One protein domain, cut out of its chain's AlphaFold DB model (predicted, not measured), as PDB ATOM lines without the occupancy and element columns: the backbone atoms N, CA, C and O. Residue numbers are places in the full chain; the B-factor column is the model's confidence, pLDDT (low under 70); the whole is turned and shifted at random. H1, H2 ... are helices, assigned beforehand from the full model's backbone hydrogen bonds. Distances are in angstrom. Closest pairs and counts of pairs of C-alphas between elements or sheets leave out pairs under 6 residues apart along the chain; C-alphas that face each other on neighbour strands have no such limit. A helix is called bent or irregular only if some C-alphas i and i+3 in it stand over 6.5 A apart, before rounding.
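What this domain is: This is residues 159 to 210 of the 358 residues of the protein "Carboxymuconolactone decarboxylase family protein" of Nitriliruptoraceae bacterium ZYF776 (UniProt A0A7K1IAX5). Two long helices, H1 and H3, meet near their first residues and spread apart from there as an open V, while the short helix H2 sits to one side of them, the centres of the three making a triangle. An unnamed lead, residues 159 to 168, passes beside H2 on its way to the beginning of H1, and at the other end of the printed part residues 205 to 210, of which 205 to 208 belong to H3, stick out free. The printed part has 52 residues with three named helices, in the order H1, H2, H3 along the chain, and no named strand; the class is all helix. The whole is compact, with a radius of gyration of the C-alphas of 10.0 A, and its C-alphas span 26 by 24 by 22 A along their three main axes.

Where its parts are: Start with the longest helix by residues, H1, residues 169 to 182. Find C-alpha 169 at (-21.255, 41.175, 14.102); from there the helix runs 19.8 A to C-alpha 182 at (-38.566, 45.871, 22.560), with x falling and z rising between these two points. Four residues further on in the link you reach H2, residues 187 to 192, which is 8.7 A from first to last C-alpha. After three more residues comes H3, residues 196 to 208, 19.4 A from first to last C-alpha. Look for its last C-alpha, that of Ala 208, at (-32.753, 59.302, 15.268). H3 is irregular, but only just: C-alphas 197 and 200 are 6.6 A apart, where about 5 A is found in a regular helix, and its line is a rough one.

How they stand to each other: Begin at H1 and look along residues 170 to 174, for with these residues alone H1 touches H3. The closest C-alphas of the two helices are those of Asn 171 and Pro 196, 7.5 A apart, and there are 6 pairs of C-alphas within 8 A. H1 and H3 run the same way at a steep tilt of 42 degrees, and their centres are 11.6 A apart. Go next to H3 and H2, which touch only at the corner by their link, and only just, with 3 pairs of C-alphas within 8 A. H3 touches H2 with residues 198 to 199 alone; the closest C-alphas of the two helices are those of Leu 192 and Leu 199, 5.9 A apart. H2 and H3 run opposite ways at a steep tilt of 54 degrees, with 11.1 A between their centres. H1 and H2 are apart, but only just, their closest C-alphas being 8.5 A from each other. On the backbone, you will find each O of residue i within hydrogen-bond range of the N of residue i+4 throughout H1 and H2, while in H3 this holds for 7 of 9 pairs.

The domain as a whole: Look at the two C-alphas farthest apart, those of Pro 160 and Ala 208: they are 27.4 A from each other. The first and last printed C-alphas, those of Leu 159 and Gly 210, are 25.9 A apart. The outline is rounded. The links from H1 to H2 and from H2 to H3 are both tight, with 4 and 3 residues between the helices. The printed part has no cut: its residues run from 159 to 210 without a gap. In the B-factor column the mean pLDDT of the printed part is 89.0, and no printed residue of this predicted model is under 70.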
ATOM      1  N   LEU A 159     -44.494  38.352   3.245       82.12
ATOM      2  CA  LEU A 159     -43.184  37.712   3.197       82.12
ATOM      3  C   LEU A 159     -42.859  37.083   4.566       82.12
ATOM      4  O   LEU A 159     -43.104  37.707   5.600       82.12
ATOM      5  N   PRO A 160     -42.246  35.885   4.617       82.62
ATOM      6  CA  PRO A 160     -41.880  35.262   5.884       82.62
ATOM      7  C   PRO A 160     -40.703  36.009   6.549       82.62
ATOM      8  O   PRO A 160     -39.666  36.216   5.900       82.62
ATOM      9  N   PRO A 161     -40.793  36.403   7.833       85.69
ATOM     10  CA  PRO A 161     -39.671  36.988   8.574       85.69
ATOM     11  C   PRO A 161     -38.491  36.012   8.728       85.69
ATOM     12  O   PRO A 161     -38.682  34.802   8.745       85.69
ATOM     13  N   LEU A 162     -37.262  36.523   8.864       86.69
ATOM     14  CA  LEU A 162     -36.105  35.697   9.239       86.69
ATOM     15  C   LEU A 162     -36.150  35.288  10.718       86.69
ATOM     16  O   LEU A 162     -36.356  36.137  11.587       86.69
ATOM     17  N   ASP A 163     -35.831  34.030  11.019       85.50
ATOM     18  CA  ASP A 163     -35.778  33.532  12.402       85.50
ATOM     19  C   ASP A 163     -34.663  34.198  13.225       85.50
ATOM     20  O   ASP A 163     -34.844  34.563  14.394       85.50
ATOM     21  N   GLY A 164     -33.504  34.406  12.594       88.00
ATOM     22  CA  GLY A 164     -32.283  34.898  13.226       88.00
ATOM     23  C   GLY A 164     -31.582  36.011  12.444       88.00
ATOM     24  O   GLY A 164     -31.960  36.323  11.313       88.00
ATOM     25  N   PRO A 165     -30.557  36.638  13.051       91.19
ATOM     26  CA  PRO A 165     -29.767  37.648  12.366       91.19
ATOM     27  C   PRO A 165     -28.977  37.018  11.207       91.19
ATOM     28  O   PRO A 165     -28.410  35.935  11.382       91.19
ATOM     29  N   PRO A 166     -28.853  37.706  10.060       91.88
ATOM     30  CA  PRO A 166     -27.903  37.316   9.024       91.88
ATOM     31  C   PRO A 166     -26.453  37.362   9.557       91.88
ATOM     32  O   PRO A 166     -26.193  37.995  10.592       91.88
ATOM     33  N   PRO A 167     -25.484  36.724   8.870       92.06
ATOM     34  CA  PRO A 167     -24.076  36.772   9.257       92.06
ATOM     35  C   PRO A 167     -23.558  38.207   9.448       92.06
ATOM     36  O   PRO A 167     -24.015  39.146   8.795       92.06
ATOM     37  N   GLY A 168     -22.588  38.373  10.349       91.12
ATOM     38  CA  GLY A 168     -21.961  39.661  10.657       91.12
ATOM     39  C   GLY A 168     -22.232  40.151  12.081       91.12
ATOM     40  O   GLY A 168     -23.346  40.057  12.602       91.12
ATOM     41  N   LEU A 169     -21.191  40.694  12.720       91.69
ATOM     42  CA  LEU A 169     -21.255  41.175  14.102       91.69
ATOM     43  C   LEU A 169     -22.295  42.291  14.264       91.69
ATOM     44  O   LEU A 169     -23.110  42.230  15.179       91.69
ATOM     45  N   THR A 170     -22.330  43.250  13.337       90.38
ATOM     46  CA  THR A 170     -23.291  44.363  13.354       90.38
ATOM     47  C   THR A 170     -24.739  43.869  13.388       90.38
ATOM     48  O   THR A 170     -25.520  44.328  14.214       90.38
ATOM     49  N   ASN A 171     -25.092  42.874  12.569       92.25
ATOM     50  CA  ASN A 171     -26.448  42.315  12.517       92.25
ATOM     51  C   ASN A 171     -26.830  41.616  13.828       92.25
ATOM     52  O   ASN A 171     -27.934  41.809  14.340       92.25
ATOM     53  N   ARG A 172     -25.894  40.856  14.414       92.50
ATOM     54  CA  ARG A 172     -26.077  40.220  15.728       92.50
ATOM     55  C   ARG A 172     -26.295  41.256  16.827       92.50
ATOM     56  O   ARG A 172     -27.201  41.091  17.641       92.50
ATOM     57  N   VAL A 173     -25.505  42.332  16.825       92.75
ATOM     58  CA  VAL A 173     -25.643  43.441  17.777       92.75
ATOM     59  C   VAL A 173     -26.999  44.128  17.609       92.75
ATOM     60  O   VAL A 173     -27.706  44.291  18.598       92.75
ATOM     61  N   LEU A 174     -27.413  44.460  16.383       92.00
ATOM     62  CA  LEU A 174     -28.706  45.101  16.121       92.00
ATOM     63  C   LEU A 174     -29.889  44.232  16.572       92.00
ATOM     64  O   LEU A 174     -30.785  44.731  17.251       92.00
ATOM     65  N   PHE A 175     -29.870  42.926  16.284       92.88
ATOM     66  CA  PHE A 175     -30.902  41.993  16.756       92.88
ATOM     67  C   PHE A 175     -30.912  41.869  18.285       92.88
ATOM     68  O   PHE A 175     -31.982  41.826  18.894       92.88
ATOM     69  N   ALA A 176     -29.739  41.821  18.921       90.44
ATOM     70  CA  ALA A 176     -29.632  41.769  20.376       90.44
ATOM     71  C   ALA A 176     -30.152  43.058  21.034       90.44
ATOM     72  O   ALA A 176     -30.886  42.993  22.020       90.44
ATOM     73  N   VAL A 177     -29.827  44.227  20.472       87.75
ATOM     74  CA  VAL A 177     -30.325  45.529  20.936       87.75
ATOM     75  C   VAL A 177     -31.839  45.624  20.762       87.75
ATOM     76  O   VAL A 177     -32.520  46.001  21.715       87.75
ATOM     77  N   ALA A 178     -32.372  45.242  19.598       86.88
ATOM     78  CA  ALA A 178     -33.812  45.240  19.339       86.88
ATOM     79  C   ALA A 178     -34.555  44.346  20.340       86.88
ATOM     80  O   ALA A 178     -35.466  44.815  21.018       86.88
ATOM     81  N   ARG A 179     -34.091  43.103  20.532       87.62
ATOM     82  CA  ARG A 179     -34.654  42.169  21.520       87.62
ATOM     83  C   ARG A 179     -34.603  42.732  22.938       87.62
ATOM     84  O   ARG A 179     -35.571  42.634  23.676       87.62
ATOM     85  N   ARG A 180     -33.497  43.375  23.317       84.25
ATOM     86  CA  ARG A 180     -33.342  43.967  24.651       84.25
ATOM     87  C   ARG A 180     -34.252  45.175  24.883       84.25
ATOM     88  O   ARG A 180     -34.697  45.371  26.009       84.25
ATOM     89  N   ARG A 181     -34.475  46.009  23.862       80.06
ATOM     90  CA  ARG A 181     -35.276  47.241  23.973       80.06
ATOM     91  C   ARG A 181     -36.774  46.986  23.845       80.06
ATOM     92  O   ARG A 181     -37.548  47.601  24.567       80.06
ATOM     93  N   LEU A 182     -37.168  46.101  22.934       76.44
ATOM     94  CA  LEU A 182     -38.566  45.871  22.560       76.44
ATOM     95  C   LEU A 182     -39.107  44.523  23.066       76.44
ATOM     96  O   LEU A 182     -40.264  44.201  22.824       76.44
ATOM     97  N   GLY A 183     -38.283  43.711  23.736       79.56
ATOM     98  CA  GLY A 183     -38.606  42.338  24.154       79.56
ATOM     99  C   GLY A 183     -38.490  41.320  23.014       79.56
ATOM    100  O   GLY A 183     -38.051  40.191  23.211       79.56
ATOM    101  N   VAL A 184     -38.785  41.741  21.785       83.62
ATOM    102  CA  VAL A 184     -38.688  40.933  20.569       83.62
ATOM    103  C   VAL A 184     -38.061  41.755  19.443       83.62
ATOM    104  O   VAL A 184     -38.132  42.981  19.435       83.62
ATOM    105  N   VAL A 185     -37.425  41.098  18.471       87.19
ATOM    106  CA  VAL A 185     -37.040  41.788  17.229       87.19
ATOM    107  C   VAL A 185     -38.319  42.089  16.431       87.19
ATOM    108  O   VAL A 185     -39.138  41.186  16.274       87.19
ATOM    109  N   PRO A 186     -38.539  43.307  15.921       88.31
ATOM    110  CA  PRO A 186     -39.699  43.577  15.079       88.31
ATOM    111  C   PRO A 186     -39.732  42.705  13.815       88.31
ATOM    112  O   PRO A 186     -38.692  42.438  13.207       88.31
ATOM    113  N   ALA A 187     -40.918  42.284  13.383       88.25
ATOM    114  CA  ALA A 187     -41.116  41.528  12.146       88.25
ATOM    115  C   ALA A 187     -40.637  42.330  10.922       88.25
ATOM    116  O   ALA A 187     -39.938  41.788  10.067       88.25
ATOM    117  N   SER A 188     -40.885  43.644  10.908       89.19
ATOM    118  CA  SER A 188     -40.355  44.564   9.893       89.19
ATOM    119  C   SER A 188     -38.823  44.531   9.808       89.19
ATOM    120  O   SER A 188     -38.257  44.477   8.718       89.19
ATOM    121  N   TRP A 189     -38.126  44.476  10.948       91.50
ATOM    122  CA  TRP A 189     -36.663  44.371  10.988       91.50
ATOM    123  C   TRP A 189     -36.171  43.012  10.486       91.50
ATOM    124  O   TRP A 189     -35.203  42.952   9.731       91.50
ATOM    125  N   ARG A 190     -36.844  41.921  10.866       91.19
ATOM    126  CA  ARG A 190     -36.533  40.568  10.376       91.19
ATOM    127  C   ARG A 190     -36.696  40.436   8.863       91.19
ATOM    128  O   ARG A 190     -35.938  39.700   8.241       91.19
ATOM    129  N   LEU A 191     -37.657  41.144   8.275       91.06
ATOM    130  CA  LEU A 191     -37.864  41.177   6.830       91.06
ATOM    131  C   LEU A 191     -36.801  42.006   6.117       91.06
ATOM    132  O   LEU A 191     -36.179  41.519   5.176       91.06
ATOM    133  N   LEU A 192     -36.509  43.210   6.613       90.38
ATOM    134  CA  LEU A 192     -35.437  44.048   6.065       90.38
ATOM    135  C   LEU A 192     -34.061  43.379   6.163       90.38
ATOM    136  O   LEU A 192     -33.221  43.563   5.286       90.38
ATOM    137  N   ALA A 193     -33.841  42.550   7.183       92.12
ATOM    138  CA  ALA A 193     -32.614  41.780   7.349       92.12
ATOM    139  C   ALA A 193     -32.366  40.746   6.230       92.12
ATOM    140  O   ALA A 193     -31.238  40.272   6.104       92.12
ATOM    141  N   ARG A 194     -33.357  40.448   5.370       91.56
ATOM    142  CA  ARG A 194     -33.142  39.690   4.120       91.56
ATOM    143  C   ARG A 194     -32.221  40.423   3.142       91.56
ATOM    144  O   ARG A 194     -31.564  39.782   2.331       91.56
ATOM    145  N   VAL A 195     -32.128  41.748   3.255       93.12
ATOM    146  CA  VAL A 195     -31.165  42.591   2.542       93.12
ATOM    147  C   VAL A 195     -30.315  43.316   3.599       93.12
ATOM    148  O   VAL A 195     -30.598  44.468   3.926       93.12
ATOM    149  N   PRO A 196     -29.270  42.673   4.168       90.88
ATOM    150  CA  PRO A 196     -28.623  43.119   5.411       90.88
ATOM    151  C   PRO A 196     -28.144  44.577   5.417       90.88
ATOM    152  O   PRO A 196     -28.202  45.242   6.450       90.88
ATOM    153  N   ARG A 197     -27.736  45.112   4.256       93.44
ATOM    154  CA  ARG A 197     -27.331  46.521   4.101       93.44
ATOM    155  C   ARG A 197     -28.434  47.534   4.441       93.44
ATOM    156  O   ARG A 197     -28.113  48.688   4.690       93.44
ATOM    157  N   LEU A 198     -29.707  47.130   4.450       91.56
ATOM    158  CA  LEU A 198     -30.843  47.990   4.805       91.56
ATOM    159  C   LEU A 198     -31.109  48.037   6.315       91.56
ATOM    160  O   LEU A 198     -31.746  48.974   6.790       91.56
ATOM    161  N   LEU A 199     -30.612  47.061   7.083       90.69
ATOM    162  CA  LEU A 199     -30.936  46.935   8.505       90.69
ATOM    163  C   LEU A 199     -30.318  48.058   9.347       90.69
ATOM    164  O   LEU A 199     -31.004  48.645  10.181       90.69
ATOM    165  N   LEU A 200     -29.036  48.372   9.132       91.06
ATOM    166  CA  LEU A 200     -28.355  49.424   9.891       91.06
ATOM    167  C   LEU A 200     -28.939  50.821   9.603       91.06
ATOM    168  O   LEU A 200     -29.296  51.491  10.570       91.06
ATOM    169  N   PRO A 201     -29.116  51.259   8.337       91.38
ATOM    170  CA  PRO A 201     -29.777  52.531   8.045       91.38
ATOM    171  C   PRO A 201     -31.181  52.620   8.647       91.38
ATOM    172  O   PRO A 201     -31.531  53.641   9.232       91.38
ATOM    173  N   ARG A 202     -31.963  51.533   8.582       90.25
ATOM    174  CA  ARG A 202     -33.286  51.472   9.212       90.25
ATOM    175  C   ARG A 202     -33.205  51.676  10.724       90.25
ATOM    176  O   ARG A 202     -33.953  52.486  11.261       90.25
ATOM    177  N   ALA A 203     -32.303  50.962  11.395       89.81
ATOM    178  CA  ALA A 203     -32.125  51.038  12.841       89.81
ATOM    179  C   ALA A 203     -31.659  52.425  13.304       89.81
ATOM    180  O   ALA A 203     -32.163  52.940  14.301       89.81
ATOM    181  N   LEU A 204     -30.716  53.031  12.577       91.69
ATOM    182  CA  LEU A 204     -30.243  54.387  12.852       91.69
ATOM    183  C   LEU A 204     -31.346  55.419  12.607       91.69
ATOM    184  O   LEU A 204     -31.547  56.280  13.455       91.69
ATOM    185  N   GLY A 205     -32.098  55.294  11.509       91.81
ATOM    186  CA  GLY A 205     -33.232  56.169  11.207       91.81
ATOM    187  C   GLY A 205     -34.340  56.078  12.256       91.81
ATOM    188  O   GLY A 205     -34.780  57.102  12.762       91.81
ATOM    189  N   ASP A 206     -34.735  54.864  12.658       90.38
ATOM    190  CA  ASP A 206     -35.683  54.658  13.764       90.38
ATOM    191  C   ASP A 206     -35.184  55.251  15.083       90.38
ATOM    192  O   ASP A 206     -35.980  55.768  15.862       90.38
ATOM    193  N   HIS A 207     -33.880  55.163  15.357       89.31
ATOM    194  CA  HIS A 207     -33.326  55.738  16.574       89.31
ATOM    195  C   HIS A 207     -33.304  57.264  16.533       89.31
ATOM    196  O   HIS A 207     -33.680  57.878  17.523       89.31
ATOM    197  N   ALA A 208     -32.859  57.857  15.423       89.38
ATOM    198  CA  ALA A 208     -32.753  59.302  15.268       89.38
ATOM    199  C   ALA A 208     -34.135  59.967  15.264       89.38
ATOM    200  O   ALA A 208     -34.376  60.855  16.067       89.38
ATOM    201  N   MET A 209     -35.064  59.462  14.445       90.00
ATOM    202  CA  MET A 209     -36.425  60.007  14.318       90.00
ATOM    203  C   MET A 209     -37.351  59.621  15.482       90.00
ATOM    204  O   MET A 209     -38.499  60.036  15.528       90.00
ATOM    205  N   GLY A 210     -36.879  58.782  16.409       85.50
ATOM    206  CA  GLY A 210     -37.578  58.452  17.654       85.50
ATOM    207  C   GLY A 210     -37.098  59.261  18.862       85.50
ATOM    208  O   GLY A 210     -37.477  58.937  19.988       85.50
TER     209      GLY A 210